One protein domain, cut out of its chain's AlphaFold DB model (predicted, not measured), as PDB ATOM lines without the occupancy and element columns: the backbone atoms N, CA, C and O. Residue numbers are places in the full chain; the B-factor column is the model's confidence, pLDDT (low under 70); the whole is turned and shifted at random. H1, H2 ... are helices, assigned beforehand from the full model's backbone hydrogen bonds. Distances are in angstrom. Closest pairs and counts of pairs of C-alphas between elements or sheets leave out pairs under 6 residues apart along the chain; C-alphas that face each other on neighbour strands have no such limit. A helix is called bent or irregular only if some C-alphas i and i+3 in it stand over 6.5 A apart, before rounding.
ATOM      1  N   ASN A 315     -23.894  23.012 -26.623       91.06
ATOM      2  CA  ASN A 315     -24.277  23.332 -28.008       91.06
ATOM      3  C   ASN A 315     -23.200  22.965 -29.045       91.06
ATOM      4  O   ASN A 315     -23.533  22.526 -30.142       91.06
ATOM      5  N   GLU A 316     -21.923  23.103 -28.687       93.38
ATOM      6  CA  GLU A 316     -20.779  22.882 -29.583       93.38
ATOM      7  C   GLU A 316     -20.346  21.414 -29.697       93.38
ATOM      8  O   GLU A 316     -19.426  21.104 -30.447       93.38
ATOM      9  N   TYR A 317     -20.999  20.500 -28.979       96.81
ATOM     10  CA  TYR A 317     -20.670  19.082 -29.039       96.81
ATOM     11  C   TYR A 317     -21.323  18.391 -30.244       96.81
ATOM     12  O   TYR A 317     -22.539  18.488 -30.432       96.81
ATOM     13  N   TYR A 318     -20.529  17.667 -31.037       96.75
ATOM     14  CA  TYR A 318     -20.977  16.953 -32.242       96.75
ATOM     15  C   TYR A 318     -20.541  15.478 -32.267       96.75
ATOM     16  O   TYR A 318     -20.587  14.879 -33.332       96.75
ATOM     17  N   PHE A 319     -20.167  14.884 -31.125       98.00
ATOM     18  CA  PHE A 319     -19.735  13.475 -31.010       98.00
ATOM     19  C   PHE A 319     -18.433  13.124 -31.754       98.00
ATOM     20  O   PHE A 319     -18.230  11.979 -32.145       98.00
ATOM     21  N   GLU A 320     -17.542  14.096 -31.970       96.56
ATOM     22  CA  GLU A 320     -16.268  13.905 -32.691       96.56
ATOM     23  C   GLU A 320     -15.305  12.946 -31.960       96.56
ATOM     24  O   GLU A 320     -14.443  12.333 -32.583       96.56
ATOM     25  N   ASP A 321     -15.492  12.799 -30.651       96.31
ATOM     26  CA  ASP A 321     -14.838  11.860 -29.737       96.31
ATOM     27  C   ASP A 321     -15.328  10.408 -29.879       96.31
ATOM     28  O   ASP A 321     -14.601   9.490 -29.514       96.31
ATOM     29  N   LEU A 322     -16.531  10.188 -30.423       97.69
ATOM     30  CA  LEU A 322     -17.112   8.853 -30.647       97.69
ATOM     31  C   LEU A 322     -17.209   8.481 -32.135       97.69
ATOM     32  O   LEU A 322     -17.277   7.304 -32.485       97.69
ATOM     33  N   CYS A 323     -17.237   9.481 -33.015       97.88
ATOM     34  CA  CYS A 323     -17.354   9.349 -34.462       97.88
ATOM     35  C   CYS A 323     -16.722  10.577 -35.133       97.88
ATOM     36  O   CYS A 323     -17.375  11.613 -35.286       97.88
ATOM     37  N   LEU A 324     -15.467  10.475 -35.585       97.56
ATOM     38  CA  LEU A 324     -14.736  11.632 -36.125       97.56
ATOM     39  C   LEU A 324     -15.434  12.254 -37.348       97.56
ATOM     40  O   LEU A 324     -15.364  13.467 -37.561       97.56
ATOM     41  N   ASP A 325     -16.129  11.438 -38.143       97.75
ATOM     42  CA  ASP A 325     -16.870  11.881 -39.326       97.75
ATOM     43  C   ASP A 325     -18.035  12.837 -38.993       97.75
ATOM     44  O   ASP A 325     -18.436  13.655 -39.823       97.75
ATOM     45  N   ALA A 326     -18.525  12.853 -37.747       96.38
ATOM     46  CA  ALA A 326     -19.631  13.714 -37.326       96.38
ATOM     47  C   ALA A 326     -19.343  15.219 -37.516       96.38
ATOM     48  O   ALA A 326     -20.261  16.015 -37.748       96.38
ATOM     49  N   LYS A 327     -18.060  15.617 -37.534       94.56
ATOM     50  CA  LYS A 327     -17.628  16.995 -37.833       94.56
ATOM     51  C   LYS A 327     -18.081  17.495 -39.210       94.56
ATOM     52  O   LYS A 327     -18.211  18.703 -39.401       94.56
ATOM     53  N   ASN A 328     -18.333  16.587 -40.154       96.25
ATOM     54  CA  ASN A 328     -18.768  16.908 -41.513       96.25
ATOM     55  C   ASN A 328     -20.284  17.173 -41.601       96.25
ATOM     56  O   ASN A 328     -20.763  17.693 -42.607       96.25
ATOM     57  N   TYR A 329     -21.041  16.880 -40.538       94.62
ATOM     58  CA  TYR A 329     -22.509  16.892 -40.538       94.62
ATOM     59  C   TYR A 329     -23.124  17.975 -39.640       94.62
ATOM     60  O   TYR A 329     -24.337  17.977 -39.417       94.62
ATOM     61  N   LYS A 330     -22.333  18.950 -39.166       91.19
ATOM     62  CA  LYS A 330     -22.791  20.018 -38.247       91.19
ATOM     63  C   LYS A 330     -24.030  20.771 -38.752       91.19
ATOM     64  O   LYS A 330     -24.902  21.125 -37.959       91.19
ATOM     65  N   ALA A 331     -24.150  20.956 -40.070       91.69
ATOM     66  CA  ALA A 331     -25.259  21.671 -40.704       91.69
ATOM     67  C   ALA A 331     -26.604  20.912 -40.699       91.69
ATOM     68  O   ALA A 331     -27.652  21.548 -40.785       91.69
ATOM     69  N   THR A 332     -26.597  19.578 -40.577       90.06
ATOM     70  CA  THR A 332     -27.814  18.740 -40.675       90.06
ATOM     71  C   THR A 332     -28.740  18.854 -39.465       90.06
ATOM     72  O   THR A 332     -29.925  18.566 -39.573       90.06
ATOM     73  N   LYS A 333     -28.213  19.298 -38.316       88.69
ATOM     74  CA  LYS A 333     -28.866  19.246 -36.994       88.69
ATOM     75  C   LYS A 333     -29.130  17.830 -36.447       88.69
ATOM     76  O   LYS A 333     -29.616  17.743 -35.323       88.69
ATOM     77  N   ASP A 334     -28.714  16.756 -37.127       93.75
ATOM     78  CA  ASP A 334     -28.871  15.361 -36.662       93.75
ATOM     79  C   ASP A 334     -28.258  15.136 -35.265       93.75
ATOM     80  O   ASP A 334     -28.813  14.419 -34.434       93.75
ATOM     81  N   HIS A 335     -27.152  15.824 -34.956       94.25
ATOM     82  CA  HIS A 335     -26.513  15.791 -33.637       94.25
ATOM     83  C   HIS A 335     -27.462  16.187 -32.489       94.25
ATOM     84  O   HIS A 335     -27.299  15.693 -31.379       94.25
ATOM     85  N   LYS A 336     -28.461  17.050 -32.727       94.06
ATOM     86  CA  LYS A 336     -29.445  17.430 -31.698       94.06
ATOM     87  C   LYS A 336     -30.373  16.269 -31.355       94.06
ATOM     88  O   LYS A 336     -30.640  16.027 -30.184       94.06
ATOM     89  N   ILE A 337     -30.803  15.524 -32.372       94.88
ATOM     90  CA  ILE A 337     -31.643  14.334 -32.200       94.88
ATOM     91  C   ILE A 337     -30.845  13.243 -31.480       94.88
ATOM     92  O   ILE A 337     -31.350  12.653 -30.530       94.88
ATOM     93  N   LEU A 338     -29.575  13.036 -31.853       97.06
ATOM     94  CA  LEU A 338     -28.688  12.101 -31.150       97.06
ATOM     95  C   LEU A 338     -28.514  12.472 -29.673       97.06
ATOM     96  O   LEU A 338     -28.664  11.606 -28.816       97.06
ATOM     97  N   LYS A 339     -28.259  13.749 -29.356       96.44
ATOM     98  CA  LYS A 339     -28.181  14.237 -27.965       96.44
ATOM     99  C   LYS A 339     -29.446  13.901 -27.183       96.44
ATOM    100  O   LYS A 339     -29.351  13.371 -26.080       96.44
ATOM    101  N   ALA A 340     -30.615  14.153 -27.772       94.75
ATOM    102  CA  ALA A 340     -31.891  13.847 -27.142       94.75
ATOM    103  C   ALA A 340     -32.099  12.335 -26.938       94.75
ATOM    104  O   ALA A 340     -32.556  11.927 -25.875       94.75
ATOM    105  N   MET A 341     -31.709  11.491 -27.901       96.88
ATOM    106  CA  MET A 341     -31.748  10.030 -27.752       96.88
ATOM    107  C   MET A 341     -30.842   9.546 -26.615       96.88
ATOM    108  O   MET A 341     -31.275   8.744 -25.792       96.88
ATOM    109  N   PHE A 342     -29.601  10.037 -26.532       97.38
ATOM    110  CA  PHE A 342     -28.699   9.690 -25.431       97.38
ATOM    111  C   PHE A 342     -29.259  10.131 -24.079       97.38
ATOM    112  O   PHE A 342     -29.238   9.345 -23.133       97.38
ATOM    113  N   LYS A 343     -29.791  11.357 -23.995       94.69
ATOM    114  CA  LYS A 343     -30.396  11.892 -22.772       94.69
ATOM    115  C   LYS A 343     -31.552  11.018 -22.303       94.69
ATOM    116  O   LYS A 343     -31.535  10.566 -21.165       94.69
ATOM    117  N   ASP A 344     -32.481  10.696 -23.201       93.31
ATOM    118  CA  ASP A 344     -33.589   9.791 -22.905       93.31
ATOM    119  C   ASP A 344     -33.084   8.446 -22.369       93.31
ATOM    120  O   ASP A 344     -33.488   8.046 -21.283       93.31
ATOM    121  N   ILE A 345     -32.171   7.769 -23.085       94.94
ATOM    122  CA  ILE A 345     -31.649   6.447 -22.688       94.94
ATOM    123  C   ILE A 345     -31.046   6.509 -21.283       94.94
ATOM    124  O   ILE A 345     -31.375   5.685 -20.428       94.94
ATOM    125  N   LEU A 346     -30.181   7.493 -21.030       94.38
ATOM    126  CA  LEU A 346     -29.482   7.639 -19.755       94.38
ATOM    127  C   LEU A 346     -30.428   8.025 -18.604       94.38
ATOM    128  O   LEU A 346     -30.141   7.686 -17.452       94.38
ATOM    129  N   SER A 347     -31.573   8.644 -18.903       90.94
ATOM    130  CA  SER A 347     -32.602   9.033 -17.930       90.94
ATOM    131  C   SER A 347     -33.675   7.970 -17.655       90.94
ATOM    132  O   SER A 347     -34.441   8.145 -16.714       90.94
ATOM    133  N   LEU A 348     -33.748   6.865 -18.410       89.00
ATOM    134  CA  LEU A 348     -34.740   5.801 -18.162       89.00
ATOM    135  C   LEU A 348     -34.564   5.159 -16.773       89.00
ATOM    136  O   LEU A 348     -33.451   4.867 -16.362       89.00
ATOM    137  N   ASP A 349     -35.640   4.821 -16.063       85.62
ATOM    138  CA  ASP A 349     -35.516   4.140 -14.757       85.62
ATOM    139  C   ASP A 349     -34.953   2.710 -14.875       85.62
ATOM    140  O   ASP A 349     -34.385   2.156 -13.933       85.62
ATOM    141  N   ALA A 350     -35.131   2.075 -16.036       84.56
ATOM    142  CA  ALA A 350     -34.647   0.726 -16.294       84.56
ATOM    143  C   ALA A 350     -33.127   0.729 -16.529       84.56
ATOM    144  O   ALA A 350     -32.646   0.990 -17.622       84.56
ATOM    145  N   GLN A 351     -32.360   0.381 -15.503       84.38
ATOM    146  CA  GLN A 351     -30.892   0.348 -15.523       84.38
ATOM    147  C   GLN A 351     -30.293  -0.494 -16.662       84.38
ATOM    148  O   GLN A 351     -29.448  -0.020 -17.418       84.38
ATOM    149  N   TYR A 352     -30.778  -1.724 -16.855       86.06
ATOM    150  CA  TYR A 352     -30.181  -2.665 -17.809       86.06
ATOM    151  C   TYR A 352     -30.369  -2.300 -19.284       86.06
ATOM    152  O   TYR A 352     -29.613  -2.789 -20.124       86.06
ATOM    153  N   CYS A 353     -31.329  -1.433 -19.629       87.75
ATOM    154  CA  CYS A 353     -31.471  -0.989 -21.016       87.75
ATOM    155  C   CYS A 353     -30.377   0.002 -21.437       87.75
ATOM    156  O   CYS A 353     -30.138   0.170 -22.631       87.75
ATOM    157  N   LYS A 354     -29.683   0.611 -20.464       91.31
ATOM    158  CA  LYS A 354     -28.607   1.587 -20.682       91.31
ATOM    159  C   LYS A 354     -27.274   0.929 -21.014       91.31
ATOM    160  O   LYS A 354     -26.482   1.508 -21.757       91.31
ATOM    161  N   LEU A 355     -27.040  -0.277 -20.487       91.06
ATOM    162  CA  LEU A 355     -25.747  -0.967 -20.559       91.06
ATOM    163  C   LEU A 355     -25.189  -1.102 -21.986       91.06
ATOM    164  O   LEU A 355     -24.008  -0.813 -22.158       91.06
ATOM    165  N   PRO A 356     -25.975  -1.458 -23.028       93.00
ATOM    166  CA  PRO A 356     -25.438  -1.548 -24.387       93.00
ATOM    167  C   PRO A 356     -24.870  -0.221 -24.904       93.00
ATOM    168  O   PRO A 356     -23.816  -0.209 -25.535       93.00
ATOM    169  N   VAL A 357     -25.545   0.896 -24.613       95.69
ATOM    170  CA  VAL A 357     -25.101   2.234 -25.028       95.69
ATOM    171  C   VAL A 357     -23.892   2.674 -24.214       95.69
ATOM    172  O   VAL A 357     -22.905   3.106 -24.800       95.69
ATOM    173  N   MET A 358     -23.936   2.523 -22.888       95.94
ATOM    174  CA  MET A 358     -22.812   2.876 -22.013       95.94
ATOM    175  C   MET A 358     -21.541   2.095 -22.376       95.94
ATOM    176  O   MET A 358     -20.461   2.673 -22.474       95.94
ATOM    177  N   TYR A 359     -21.678   0.797 -22.659       95.50
ATOM    178  CA  TYR A 359     -20.565  -0.041 -23.094       95.50
ATOM    179  C   TYR A 359     -20.014   0.382 -24.456       95.50
ATOM    180  O   TYR A 359     -18.804   0.506 -24.615       95.50
ATOM    181  N   MET A 360     -20.888   0.665 -25.429       96.62
ATOM    182  CA  MET A 360     -20.452   1.140 -26.742       96.62
ATOM    183  C   MET A 360     -19.675   2.455 -26.648       96.62
ATOM    184  O   MET A 360     -18.643   2.597 -27.297       96.62
ATOM    185  N   VAL A 361     -20.145   3.394 -25.825       97.75
ATOM    186  CA  VAL A 361     -19.456   4.668 -25.575       97.75
ATOM    187  C   VAL A 361     -18.062   4.409 -25.016       97.75
ATOM    188  O   VAL A 361     -17.094   4.904 -25.577       97.75
ATOM    189  N   SER A 362     -17.942   3.560 -23.992       97.19
ATOM    190  CA  SER A 362     -16.645   3.192 -23.416       97.19
ATOM    191  C   SER A 362     -15.688   2.554 -24.432       97.19
ATOM    192  O   SER A 362     -14.517   2.928 -24.471       97.19
ATOM    193  N   VAL A 363     -16.163   1.636 -25.283       96.25
ATOM    194  CA  VAL A 363     -15.322   0.994 -26.311       96.25
ATOM    195  C   VAL A 363     -14.848   2.002 -27.359       96.25
ATOM    196  O   VAL A 363     -13.674   1.990 -27.726       96.25
ATOM    197  N   LEU A 364     -15.736   2.879 -27.836       97.00
ATOM    198  CA  LEU A 364     -15.382   3.903 -28.822       97.00
ATOM    199  C   LEU A 364     -14.396   4.918 -28.235       97.00
ATOM    200  O   LEU A 364     -13.364   5.177 -28.848       97.00
ATOM    201  N   SER A 365     -14.646   5.417 -27.022       96.62
ATOM    202  CA  SER A 365     -13.743   6.348 -26.332       96.62
ATOM    203  C   SER A 365     -12.340   5.768 -26.115       96.62
ATOM    204  O   SER A 365     -11.362   6.512 -26.145       96.62
ATOM    205  N   ALA A 366     -12.219   4.448 -25.944       95.50
ATOM    206  CA  ALA A 366     -10.936   3.767 -25.780       95.50
ATOM    207  C   ALA A 366     -10.243   3.390 -27.107       95.50
ATOM    208  O   ALA A 366      -9.076   2.995 -27.091       95.50
ATOM    209  N   ASN A 367     -10.922   3.485 -28.258       95.88
ATOM    210  CA  ASN A 367     -10.417   2.976 -29.534       95.88
ATOM    211  C   ASN A 367     -10.493   4.023 -30.656       95.88
ATOM    212  O   ASN A 367     -11.449   4.092 -31.431       95.88
ATOM    213  N   SER A 368      -9.413   4.795 -30.800       95.62
ATOM    214  CA  SER A 368      -9.304   5.842 -31.823       95.62
ATOM    215  C   SER A 368      -9.385   5.312 -33.259       95.62
ATOM    216  O   SER A 368      -9.834   6.038 -34.143       95.62
ATOM    217  N   ALA A 369      -8.995   4.058 -33.518       95.75
ATOM    218  CA  ALA A 369      -9.125   3.458 -34.844       95.75
ATOM    219  C   ALA A 369     -10.603   3.298 -35.232       95.75
ATOM    220  O   ALA A 369     -10.990   3.745 -36.310       95.75
ATOM    221  N   LEU A 370     -11.437   2.777 -34.322       96.12
ATOM    222  CA  LEU A 370     -12.882   2.666 -34.548       96.12
ATOM    223  C   LEU A 370     -13.544   4.040 -34.699       96.12
ATOM    224  O   LEU A 370     -14.370   4.214 -35.590       96.12
ATOM    225  N   VAL A 371     -13.156   5.031 -33.888       97.38
ATOM    226  CA  VAL A 371     -13.671   6.412 -33.995       97.38
ATOM    227  C   VAL A 371     -13.357   7.037 -35.359       97.38
ATOM    228  O   VAL A 371     -14.186   7.767 -35.907       97.38
ATOM    229  N   ASN A 372     -12.176   6.751 -35.912       97.19
ATOM    230  CA  ASN A 372     -11.750   7.243 -37.223       97.19
ATOM    231  C   ASN A 372     -12.437   6.514 -38.387       97.19
ATOM    232  O   ASN A 372     -12.687   7.127 -39.424       97.19
ATOM    233  N   GLU A 373     -12.715   5.219 -38.235       96.62
ATOM    234  CA  GLU A 373     -13.387   4.394 -39.245       96.62
ATOM    235  C   GLU A 373     -14.905   4.645 -39.289       96.62
ATOM    236  O   GLU A 373     -15.522   4.604 -40.360       96.62
ATOM    237  N   MET A 374     -15.502   4.961 -38.135       97.19
ATOM    238  CA  MET A 374     -16.932   5.206 -37.967       97.19
ATOM    239  C   MET A 374     -17.453   6.296 -38.905       97.19
ATOM    240  O   MET A 374     -17.135   7.477 -38.770       97.19
ATOM    241  N   GLN A 375     -18.338   5.891 -39.814       97.44
ATOM    242  CA  GLN A 375     -19.123   6.811 -40.630       97.44
ATOM    243  C   GLN A 375     -20.300   7.353 -39.823       97.44
ATOM    244  O   GLN A 375     -20.983   6.588 -39.129       97.44
ATOM    245  N   PHE A 376     -20.616   8.640 -39.977       97.38
ATOM    246  CA  PHE A 376     -21.694   9.269 -39.208       97.38
ATOM    247  C   PHE A 376     -23.060   8.606 -39.451       97.38
ATOM    248  O   PHE A 376     -23.849   8.441 -38.519       97.38
ATOM    249  N   ASP A 377     -23.323   8.149 -40.681       96.56
ATOM    250  CA  ASP A 377     -24.541   7.397 -41.007       96.56
ATOM    251  C   ASP A 377     -24.623   6.055 -40.255       96.56
ATOM    252  O   ASP A 377     -25.683   5.676 -39.765       96.56
ATOM    253  N   THR A 378     -23.498   5.359 -40.075       97.62
ATOM    254  CA  THR A 378     -23.471   4.111 -39.295       97.62
ATOM    255  C   THR A 378     -23.705   4.400 -37.815       97.62
ATOM    256  O   THR A 378     -24.568   3.769 -37.199       97.62
ATOM    257  N   PHE A 379     -23.021   5.409 -37.265       98.06
ATOM    258  CA  PHE A 379     -23.179   5.838 -35.875       98.06
ATOM    259  C   PHE A 379     -24.635   6.186 -35.550       98.06
ATOM    260  O   PHE A 379     -25.225   5.617 -34.628       98.06
ATOM    261  N   LYS A 380     -25.262   7.058 -36.350       96.94
ATOM    262  CA  LYS A 380     -26.634   7.509 -36.087       96.94
ATOM    263  C   LYS A 380     -27.656   6.372 -36.172       96.94
ATOM    264  O   LYS A 380     -28.603   6.332 -35.382       96.94
ATOM    265  N   ARG A 381     -27.445   5.413 -37.080       98.00
ATOM    266  CA  ARG A 381     -28.294   4.222 -37.203       98.00
ATOM    267  C   ARG A 381     -28.130   3.305 -35.999       98.00
ATOM    268  O   ARG A 381     -29.137   2.852 -35.462       98.00
ATOM    269  N   ILE A 382     -26.905   3.064 -35.525       98.12
ATOM    270  CA  ILE A 382     -26.676   2.275 -34.304       98.12
ATOM    271  C   ILE A 382     -27.431   2.907 -33.129       98.12
ATOM    272  O   ILE A 382     -28.261   2.237 -32.512       98.12
ATOM    273  N   ILE A 383     -27.226   4.205 -32.879       98.06
ATOM    274  CA  ILE A 383     -27.888   4.916 -31.775       98.06
ATOM    275  C   ILE A 383     -29.408   4.875 -31.902       98.06
ATOM    276  O   ILE A 383     -30.084   4.607 -30.915       98.06
ATOM    277  N   THR A 384     -29.957   5.044 -33.105       98.25
ATOM    278  CA  THR A 384     -31.411   4.964 -33.320       98.25
ATOM    279  C   THR A 384     -31.971   3.595 -32.943       98.25
ATOM    280  O   THR A 384     -33.008   3.506 -32.288       98.25
ATOM    281  N   ASN A 385     -31.283   2.510 -33.309       97.56
ATOM    282  CA  ASN A 385     -31.721   1.164 -32.939       97.56
ATOM    283  C   ASN A 385     -31.652   0.936 -31.430       97.56
ATOM    284  O   ASN A 385     -32.599   0.399 -30.855       97.56
ATOM    285  N   LEU A 386     -30.565   1.375 -30.792       96.75
ATOM    286  CA  LEU A 386     -30.395   1.253 -29.345       96.75
ATOM    287  C   LEU A 386     -31.386   2.126 -28.569       96.75
ATOM    288  O   LEU A 386     -31.881   1.691 -27.534       96.75
ATOM    289  N   TYR A 387     -31.738   3.301 -29.092       97.19
ATOM    290  CA  TYR A 387     -32.782   4.162 -28.546       97.19
ATOM    291  C   TYR A 387     -34.141   3.464 -28.549       97.19
ATOM    292  O   TYR A 387     -34.763   3.321 -27.496       97.19
ATOM    293  N   VAL A 388     -34.579   2.957 -29.708       95.75
ATOM    294  CA  VAL A 388     -35.855   2.235 -29.814       95.75
ATOM    295  C   VAL A 388     -35.849   1.003 -28.911       95.75
ATOM    296  O   VAL A 388     -36.806   0.784 -28.172       95.75
ATOM    297  N   TYR A 389     -34.760   0.228 -28.909       93.62
ATOM    298  CA  TYR A 389     -34.592  -0.896 -27.988       93.62
ATOM    299  C   TYR A 389     -34.769  -0.470 -26.524       93.62
ATOM    300  O   TYR A 389     -35.531  -1.105 -25.798       93.62
ATOM    301  N   ALA A 390     -34.102   0.602 -26.092       93.00
ATOM    302  CA  ALA A 390     -34.129   1.046 -24.705       93.00
ATOM    303  C   ALA A 390     -35.521   1.525 -24.269       93.00
ATOM    304  O   ALA A 390     -35.980   1.160 -23.184       93.00
ATOM    305  N   VAL A 391     -36.221   2.268 -25.135       92.25
ATOM    306  CA  VAL A 391     -37.610   2.707 -24.913       92.25
ATOM    307  C   VAL A 391     -38.546   1.500 -24.778       92.25
ATOM    308  O   VAL A 391     -39.319   1.416 -23.823       92.25
ATOM    309  N   LEU A 392     -38.454   0.531 -25.696       90.94
ATOM    310  CA  LEU A 392     -39.277  -0.684 -25.663       90.94
ATOM    311  C   LEU A 392     -38.967  -1.565 -24.448       90.94
ATOM    312  O   LEU A 392     -39.874  -2.124 -23.831       90.94
ATOM    313  N   PHE A 393     -37.694  -1.658 -24.066       88.12
ATOM    314  CA  PHE A 393     -37.276  -2.365 -22.863       88.12
ATOM    315  C   PHE A 393     -37.910  -1.742 -21.619       88.12
ATOM    316  O   PHE A 393     -38.497  -2.463 -20.813       88.12
ATOM    317  N   ALA A 394     -37.813  -0.418 -21.464       87.12
ATOM    318  CA  ALA A 394     -38.330   0.291 -20.296       87.12
ATOM    319  C   ALA A 394     -39.858   0.172 -20.155       87.12
ATOM    320  O   ALA A 394     -40.372   0.123 -19.038       87.12
ATOM    321  N   LEU A 395     -40.576   0.055 -21.276       82.94
ATOM    322  CA  LEU A 395     -42.017  -0.205 -21.302       82.94
ATOM    323  C   LEU A 395     -42.411  -1.612 -20.862       82.94
ATOM    324  O   LEU A 395     -43.526  -1.815 -20.377       82.94
ATOM    325  N   SER A 396     -41.526  -2.593 -21.043       76.88
ATOM    326  CA  SER A 396     -41.802  -3.970 -20.650       76.88
ATOM    327  C   SER A 396     -41.767  -4.091 -19.116       76.88
ATOM    328  O   SER A 396     -40.732  -4.305 -18.489       76.88
ATOM    329  N   SER A 397     -42.936  -3.939 -18.487       53.66
ATOM    330  CA  SER A 397     -43.160  -3.847 -17.030       53.66
ATOM    331  C   SER A 397     -42.611  -5.010 -16.184       53.66
ATOM    332  O   SER A 397     -42.535  -4.901 -14.961       53.66
ATOM    333  N   ASN A 398     -42.195  -6.111 -16.812       51.62
ATOM    334  CA  ASN A 398     -41.895  -7.381 -16.147       51.62
ATOM    335  C   ASN A 398     -40.403  -7.689 -15.960       51.62
ATOM    336  O   ASN A 398     -40.064  -8.734 -15.406       51.62
ATOM    337  N   LYS A 399     -39.489  -6.845 -16.443       53.28
ATOM    338  CA  LYS A 399     -38.119  -7.295 -16.724       53.28
ATOM    339  C   LYS A 399     -37.041  -6.428 -16.052       53.28
ATOM    340  O   LYS A 399     -36.199  -5.822 -16.700       53.28
ATOM    341  N   LYS A 400     -37.042  -6.428 -14.711       56.25
ATOM    342  CA  LYS A 400     -35.994  -5.825 -13.852       56.25
ATOM    343  C   LYS A 400     -34.947  -6.836 -13.355       56.25
ATOM    344  O   LYS A 400     -34.349  -6.627 -12.307       56.25
ATOM    345  N   SER A 401     -34.769  -7.972 -14.031       66.19
ATOM    346  CA  SER A 401     -33.804  -8.995 -13.606       66.19
ATOM    347  C   SER A 401     -32.615  -9.069 -14.558       66.19
ATOM    348  O   SER A 401     -32.750  -8.843 -15.762       66.19
ATOM    349  N   LYS A 402     -31.454  -9.471 -14.027       67.62
ATOM    350  CA  LYS A 402     -30.225  -9.686 -14.809       67.62
ATOM    351  C   LYS A 402     -30.380 -10.664 -15.981       67.62
ATOM    352  O   LYS A 402     -29.570 -10.659 -16.896       67.62
ATOM    353  N   GLN A 403     -31.420 -11.507 -15.969       66.44
ATOM    354  CA  GLN A 403     -31.711 -12.466 -17.045       66.44
ATOM    355  C   GLN A 403     -32.096 -11.789 -18.364       66.44
ATOM    356  O   GLN A 403     -32.147 -12.446 -19.396       66.44
ATOM    357  N   VAL A 404     -32.404 -10.494 -18.319       71.62
ATOM    358  CA  VAL A 404     -32.890  -9.722 -19.463       71.62
ATOM    359  C   VAL A 404     -31.771  -8.892 -20.101       71.62
ATOM    360  O   VAL A 404     -31.981  -8.248 -21.127       71.62
ATOM    361  N   ILE A 405     -30.573  -8.905 -19.514       75.25
ATOM    362  CA  ILE A 405     -29.436  -8.161 -20.046       75.25
ATOM    363  C   ILE A 405     -29.067  -8.723 -21.409       75.25
ATOM    364  O   ILE A 405     -28.842  -9.923 -21.573       75.25
ATOM    365  N   ASP A 406     -29.004  -7.818 -22.377       77.31
ATOM    366  CA  ASP A 406     -28.590  -8.140 -23.725       77.31
ATOM    367  C   ASP A 406     -27.085  -7.900 -23.889       77.31
ATOM    368  O   ASP A 406     -26.577  -6.800 -23.664       77.31
ATOM    369  N   TYR A 407     -26.379  -8.952 -24.296       87.69
ATOM    370  CA  TYR A 407     -24.934  -8.941 -24.533       87.69
ATOM    371  C   TYR A 407     -24.575  -8.828 -26.014       87.69
ATOM    372  O   TYR A 407     -23.403  -8.918 -26.377       87.69
ATOM    373  N   THR A 408     -25.563  -8.662 -26.889       89.69
ATOM    374  CA  THR A 408     -25.397  -8.730 -28.339       89.69
ATOM    375  C   THR A 408     -24.472  -7.620 -28.829       89.69
ATOM    376  O   THR A 408     -23.563  -7.888 -29.612       89.69
ATOM    377  N   ILE A 409     -24.640  -6.398 -28.313       93.69
ATOM    378  CA  ILE A 409     -23.791  -5.250 -28.665       93.69
ATOM    379  C   ILE A 409     -22.365  -5.431 -28.168       93.69
ATOM    380  O   ILE A 409     -21.424  -5.255 -28.934       93.69
ATOM    381  N   ARG A 410     -22.195  -5.862 -26.917       92.38
ATOM    382  CA  ARG A 410     -20.873  -6.173 -26.371       92.38
ATOM    383  C   ARG A 410     -20.138  -7.203 -27.219       92.38
ATOM    384  O   ARG A 410     -18.987  -7.001 -27.582       92.38
ATOM    385  N   ASN A 411     -20.803  -8.314 -27.522       92.31
ATOM    386  CA  ASN A 411     -20.195  -9.402 -28.278       92.31
ATOM    387  C   ASN A 411     -19.858  -8.969 -29.715       92.31
ATOM    388  O   ASN A 411     -18.894  -9.472 -30.275       92.31
ATOM    389  N   ALA A 412     -20.631  -8.049 -30.304       94.12
ATOM    390  CA  ALA A 412     -20.319  -7.474 -31.611       94.12
ATOM    391  C   ALA A 412     -19.079  -6.571 -31.561       94.12
ATOM    392  O   ALA A 412     -18.217  -6.689 -32.425       94.12
ATOM    393  N   LEU A 413     -18.978  -5.719 -30.536       93.62
ATOM    394  CA  LEU A 413     -17.862  -4.789 -30.342       93.62
ATOM    395  C   LEU A 413     -16.535  -5.490 -30.019       93.62
ATOM    396  O   LEU A 413     -15.483  -4.997 -30.410       93.62
ATOM    397  N   ASN A 414     -16.592  -6.642 -29.346       90.81
ATOM    398  CA  ASN A 414     -15.422  -7.467 -29.018       90.81
ATOM    399  C   ASN A 414     -15.160  -8.589 -30.036       90.81
ATOM    400  O   ASN A 414     -14.315  -9.449 -29.794       90.81
ATOM    401  N   GLY A 415     -15.942  -8.652 -31.115       88.31
ATOM    402  CA  GLY A 415     -15.825  -9.691 -32.132       88.31
ATOM    403  C   GLY A 415     -14.742  -9.393 -33.168       88.31
ATOM    404  O   GLY A 415     -14.238  -8.278 -33.269       88.31
ATOM    405  N   ASP A 416     -14.429 -10.397 -33.985       82.62
ATOM    406  CA  ASP A 416     -13.527 -10.247 -35.127       82.62
ATOM    407  C   ASP A 416     -14.256  -9.708 -36.377       82.62
ATOM    408  O   ASP A 416     -15.474  -9.858 -36.541       82.62
ATOM    409  N   GLY A 417     -13.491  -9.155 -37.322       85.44
ATOM    410  CA  GLY A 417     -13.988  -8.696 -38.624       85.44
ATOM    411  C   GLY A 417     -14.424  -7.230 -38.629       85.44
ATOM    412  O   GLY A 417     -13.843  -6.405 -37.932       85.44
ATOM    413  N   ASP A 418     -15.425  -6.894 -39.448       90.06
ATOM    414  CA  ASP A 418     -15.968  -5.531 -39.519       90.06
ATOM    415  C   ASP A 418     -16.881  -5.258 -38.314       90.06
ATOM    416  O   ASP A 418     -18.094  -5.509 -38.328       90.06
ATOM    417  N   VAL A 419     -16.255  -4.802 -37.229       94.38
ATOM    418  CA  VAL A 419     -16.883  -4.561 -35.925       94.38
ATOM    419  C   VAL A 419     -18.063  -3.594 -36.040       94.38
ATOM    420  O   VAL A 419     -19.103  -3.806 -35.411       94.38
ATOM    421  N   LEU A 420     -17.948  -2.546 -36.860       95.62
ATOM    422  CA  LEU A 420     -18.951  -1.485 -36.946       95.62
ATOM    423  C   LEU A 420     -20.196  -1.938 -37.709       95.62
ATOM    424  O   LEU A 420     -21.319  -1.750 -37.227       95.62
ATOM    425  N   ILE A 421     -20.016  -2.608 -38.852       94.88
ATOM    426  CA  ILE A 421     -21.132  -3.186 -39.612       94.88
ATOM    427  C   ILE A 421     -21.832  -4.271 -38.792       94.88
ATOM    428  O   ILE A 421     -23.068  -4.316 -38.738       94.88
ATOM    429  N   ASN A 422     -21.064  -5.127 -38.113       95.75
ATOM    430  CA  ASN A 422     -21.624  -6.155 -37.242       95.75
ATOM    431  C   ASN A 422     -22.415  -5.537 -36.084       95.75
ATOM    432  O   ASN A 422     -23.529  -5.987 -35.806       95.75
ATOM    433  N   THR A 423     -21.902  -4.477 -35.456       96.88
ATOM    434  CA  THR A 423     -22.593  -3.760 -34.374       96.88
ATOM    435  C   THR A 423     -23.907  -3.149 -34.857       96.88
ATOM    436  O   THR A 423     -24.932  -3.321 -34.197       96.88
ATOM    437  N   LEU A 424     -23.934  -2.526 -36.040       97.19
ATOM    438  CA  LEU A 424     -25.170  -2.021 -36.646       97.19
ATOM    439  C   LEU A 424     -26.194  -3.135 -36.889       97.19
ATOM    440  O   LEU A 424     -27.365  -2.997 -36.524       97.19
ATOM    441  N   LYS A 425     -25.759  -4.255 -37.471       96.56
ATOM    442  CA  LYS A 425     -26.624  -5.418 -37.690       96.56
ATOM    443  C   LYS A 425     -27.203  -5.927 -36.367       96.56
ATOM    444  O   LYS A 425     -28.406  -6.155 -36.274       96.56
ATOM    445  N   LYS A 426     -26.366  -6.057 -35.337       96.25
ATOM    446  CA  LYS A 426     -26.772  -6.523 -34.008       96.25
ATOM    447  C   LYS A 426     -27.694  -5.553 -33.275       96.25
ATOM    448  O   LYS A 426     -28.648  -6.005 -32.654       96.25
ATOM    449  N   ALA A 427     -27.485  -4.245 -33.401       96.25
ATOM    450  CA  ALA A 427     -28.409  -3.247 -32.866       96.25
ATOM    451  C   ALA A 427     -29.795  -3.358 -33.519       96.25
ATOM    452  O   ALA A 427     -30.811  -3.290 -32.825       96.25
ATOM    453  N   LYS A 428     -29.843  -3.595 -34.835       95.25
ATOM    454  CA  LYS A 428     -31.096  -3.827 -35.563       95.25
ATOM    455  C   LYS A 428     -31.817  -5.099 -35.101       95.25
ATOM    456  O   LYS A 428     -32.999  -5.021 -34.781       95.25
ATOM    457  N   GLU A 429     -31.108  -6.226 -35.002       93.62
ATOM    458  CA  GLU A 429     -31.658  -7.491 -34.475       93.62
ATOM    459  C   GLU A 429     -32.204  -7.312 -33.046       93.62
ATOM    460  O   GLU A 429     -33.293  -7.784 -32.715       93.62
ATOM    461  N   LEU A 430     -31.472  -6.576 -32.203       90.56
ATOM    462  CA  LEU A 430     -31.862  -6.308 -30.825       90.56
ATOM    463  C   LEU A 430     -33.156  -5.489 -30.741       90.56
ATOM    464  O   LEU A 430     -34.063  -5.834 -29.982       90.56
ATOM    465  N   ARG A 431     -33.278  -4.434 -31.552       92.75
ATOM    466  CA  ARG A 431     -34.523  -3.672 -31.677       92.75
ATOM    467  C   ARG A 431     -35.676  -4.564 -32.139       92.75
ATOM    468  O   ARG A 431     -36.738  -4.535 -31.525       92.75
ATOM    469  N   GLU A 432     -35.470  -5.346 -33.196       92.06
ATOM    470  CA  GLU A 432     -36.486  -6.241 -33.767       92.06
ATOM    471  C   GLU A 432     -37.018  -7.233 -32.729       92.06
ATOM    472  O   GLU A 432     -38.231  -7.364 -32.588       92.06
ATOM    473  N   SER A 433     -36.140  -7.804 -31.898       87.94
ATOM    474  CA  SER A 433     -36.535  -8.728 -30.822       87.94
ATOM    475  C   SER A 433     -37.520  -8.140 -29.800       87.94
ATOM    476  O   SER A 433     -38.218  -8.885 -29.113       87.94
ATOM    477  N   ARG A 434     -37.578  -6.807 -29.668       87.75
ATOM    478  CA  ARG A 434     -38.457  -6.109 -28.716       87.75
ATOM    479  C   ARG A 434     -39.725  -5.558 -29.336       87.75
ATOM    480  O   ARG A 434     -40.666  -5.287 -28.594       87.75
ATOM    481  N   ILE A 435     -39.766  -5.406 -30.657       88.31
ATOM    482  CA  ILE A 435     -40.969  -4.947 -31.358       88.31
ATOM    483  C   ILE A 435     -42.107  -5.953 -31.142       88.31
ATOM    484  O   ILE A 435     -43.209  -5.545 -30.791       88.31
ATOM    485  N   ASP A 436     -41.826  -7.256 -31.222       78.00
ATOM    486  CA  ASP A 436     -42.839  -8.302 -31.024       78.00
ATOM    487  C   ASP A 436     -43.441  -8.284 -29.602       78.00
ATOM    488  O   ASP A 436     -44.649  -8.473 -29.404       78.00
ATOM    489  N   GLU A 437     -42.603  -7.994 -28.599       81.06
ATOM    490  CA  GLU A 437     -42.991  -7.890 -27.185       81.06
ATOM    491  C   GLU A 437     -43.694  -6.561 -26.840       81.06
ATOM    492  O   GLU A 437     -44.227  -6.426 -25.737       81.06
ATOM    493  N   PHE A 438     -43.711  -5.575 -27.744       86.00
ATOM    494  CA  PHE A 438     -44.232  -4.237 -27.463       86.00
ATOM    495  C   PHE A 438     -45.721  -4.262 -27.112       86.00
ATOM    496  O   PHE A 438     -46.546  -4.846 -27.817       86.00
ATOM    497  N   THR A 439     -46.080  -3.564 -26.038       84.19
ATOM    498  CA  THR A 439     -47.467  -3.270 -25.672       84.19
ATOM    499  C   THR A 439     -47.535  -1.874 -25.073       84.19
ATOM    500  O   THR A 439     -46.778  -1.580 -24.144       84.19
TER     501      THR A 439
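This is residues 315 to 439 of the 627 residues of the protein "DUF262 domain-containing protein" of Ruminococcus sp. TF08-4 (UniProt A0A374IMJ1). The longest helix, H5, runs through the middle of a helical body, with H2 along one side of it and H7 along the opposite side. H7 folds back on the short helix H6 as a hairpin, H6 packs side by side with H3, and H1 and H4 lie at the end where H5 begins, while residues 396 to 407 make the long link from the other end of H5 to H6. The printed part has 125 residues, with seven named helices, H1 to H7 in order along the chain, and no named strand; its class is all helix. It is compact, with a radius of gyration of the C-alphas of 14.3 A and spans of 42 by 34 by 22 A.

Find C-alpha 376 at (-21.694, 9.269, -39.208); from there H5, residues 376 to 395, runs 28.7 A to C-alpha 395 at (-42.017, -0.205, -21.302). H2 is residues 334 to 347, 20.1 A long, and H7 is residues 419 to 435, 24.5 A long, ending at C-alpha 435 at (-40.969, -4.947, -31.358). H3, residues 355 to 366, measures 16.4 A. The shorter helices are H4, residues 368 to 373, H6, residues 408 to 413, and H1, residues 324 to 332. H1 is irregular: C-alphas 328 and 331 are 8.1 A apart.

Start at the hub, H5, which touches H1, H2, H3 and H7. H7 runs the same way at a shallow tilt of 29 degrees, and the closest C-alphas are those of Tyr 389 and Arg 431, 4.6 A apart. H2 also runs the same way, at a shallow tilt of 31 degrees, closest at the C-alphas of Met 341 and Tyr 387, 6.0 A. H3 and H5 only just touch, with 3 pairs of C-alphas within 8 A, the closest Val 357 and Leu 386 at 6.9 A. H1 touches H5 with Phe 376 alone of H5, whose C-alpha is 5.2 A from that of Ala 326; their lines are about perpendicular, at 80 degrees. Move outward to the helical hairpin of H6 and H7, where the C-alphas of Ala 412 and Thr 423 are closest, 5.2 A. H6 touches H3 at a shallow tilt of 3 degrees, closest at the C-alphas of Pro 356 and Ile 409, 5.9 A. H4 touches H1, with the C-alphas of Leu 324 and Asn 372 closest at 5.4 A, and H3 and H4 only just touch, only at the corner, with 3 pairs of C-alphas within 8 A. H2 and H7 are apart. Every O i to N i+4 pair is within hydrogen-bond range in H2, H3, H4, H5 and H6; H7 has 12 of 13, and H1 has 0 of 5 but 4 of 6 O i to N i+3 pairs.

Look to Asn 328 and Asn 398 for the two C-alphas farthest apart, 42.1 A. The printed part has no cut. The link from H5 to H6 is long, 12 residues, and in it residues 397 to 403 have pLDDT under 70; the mean of the printed part is 91.0.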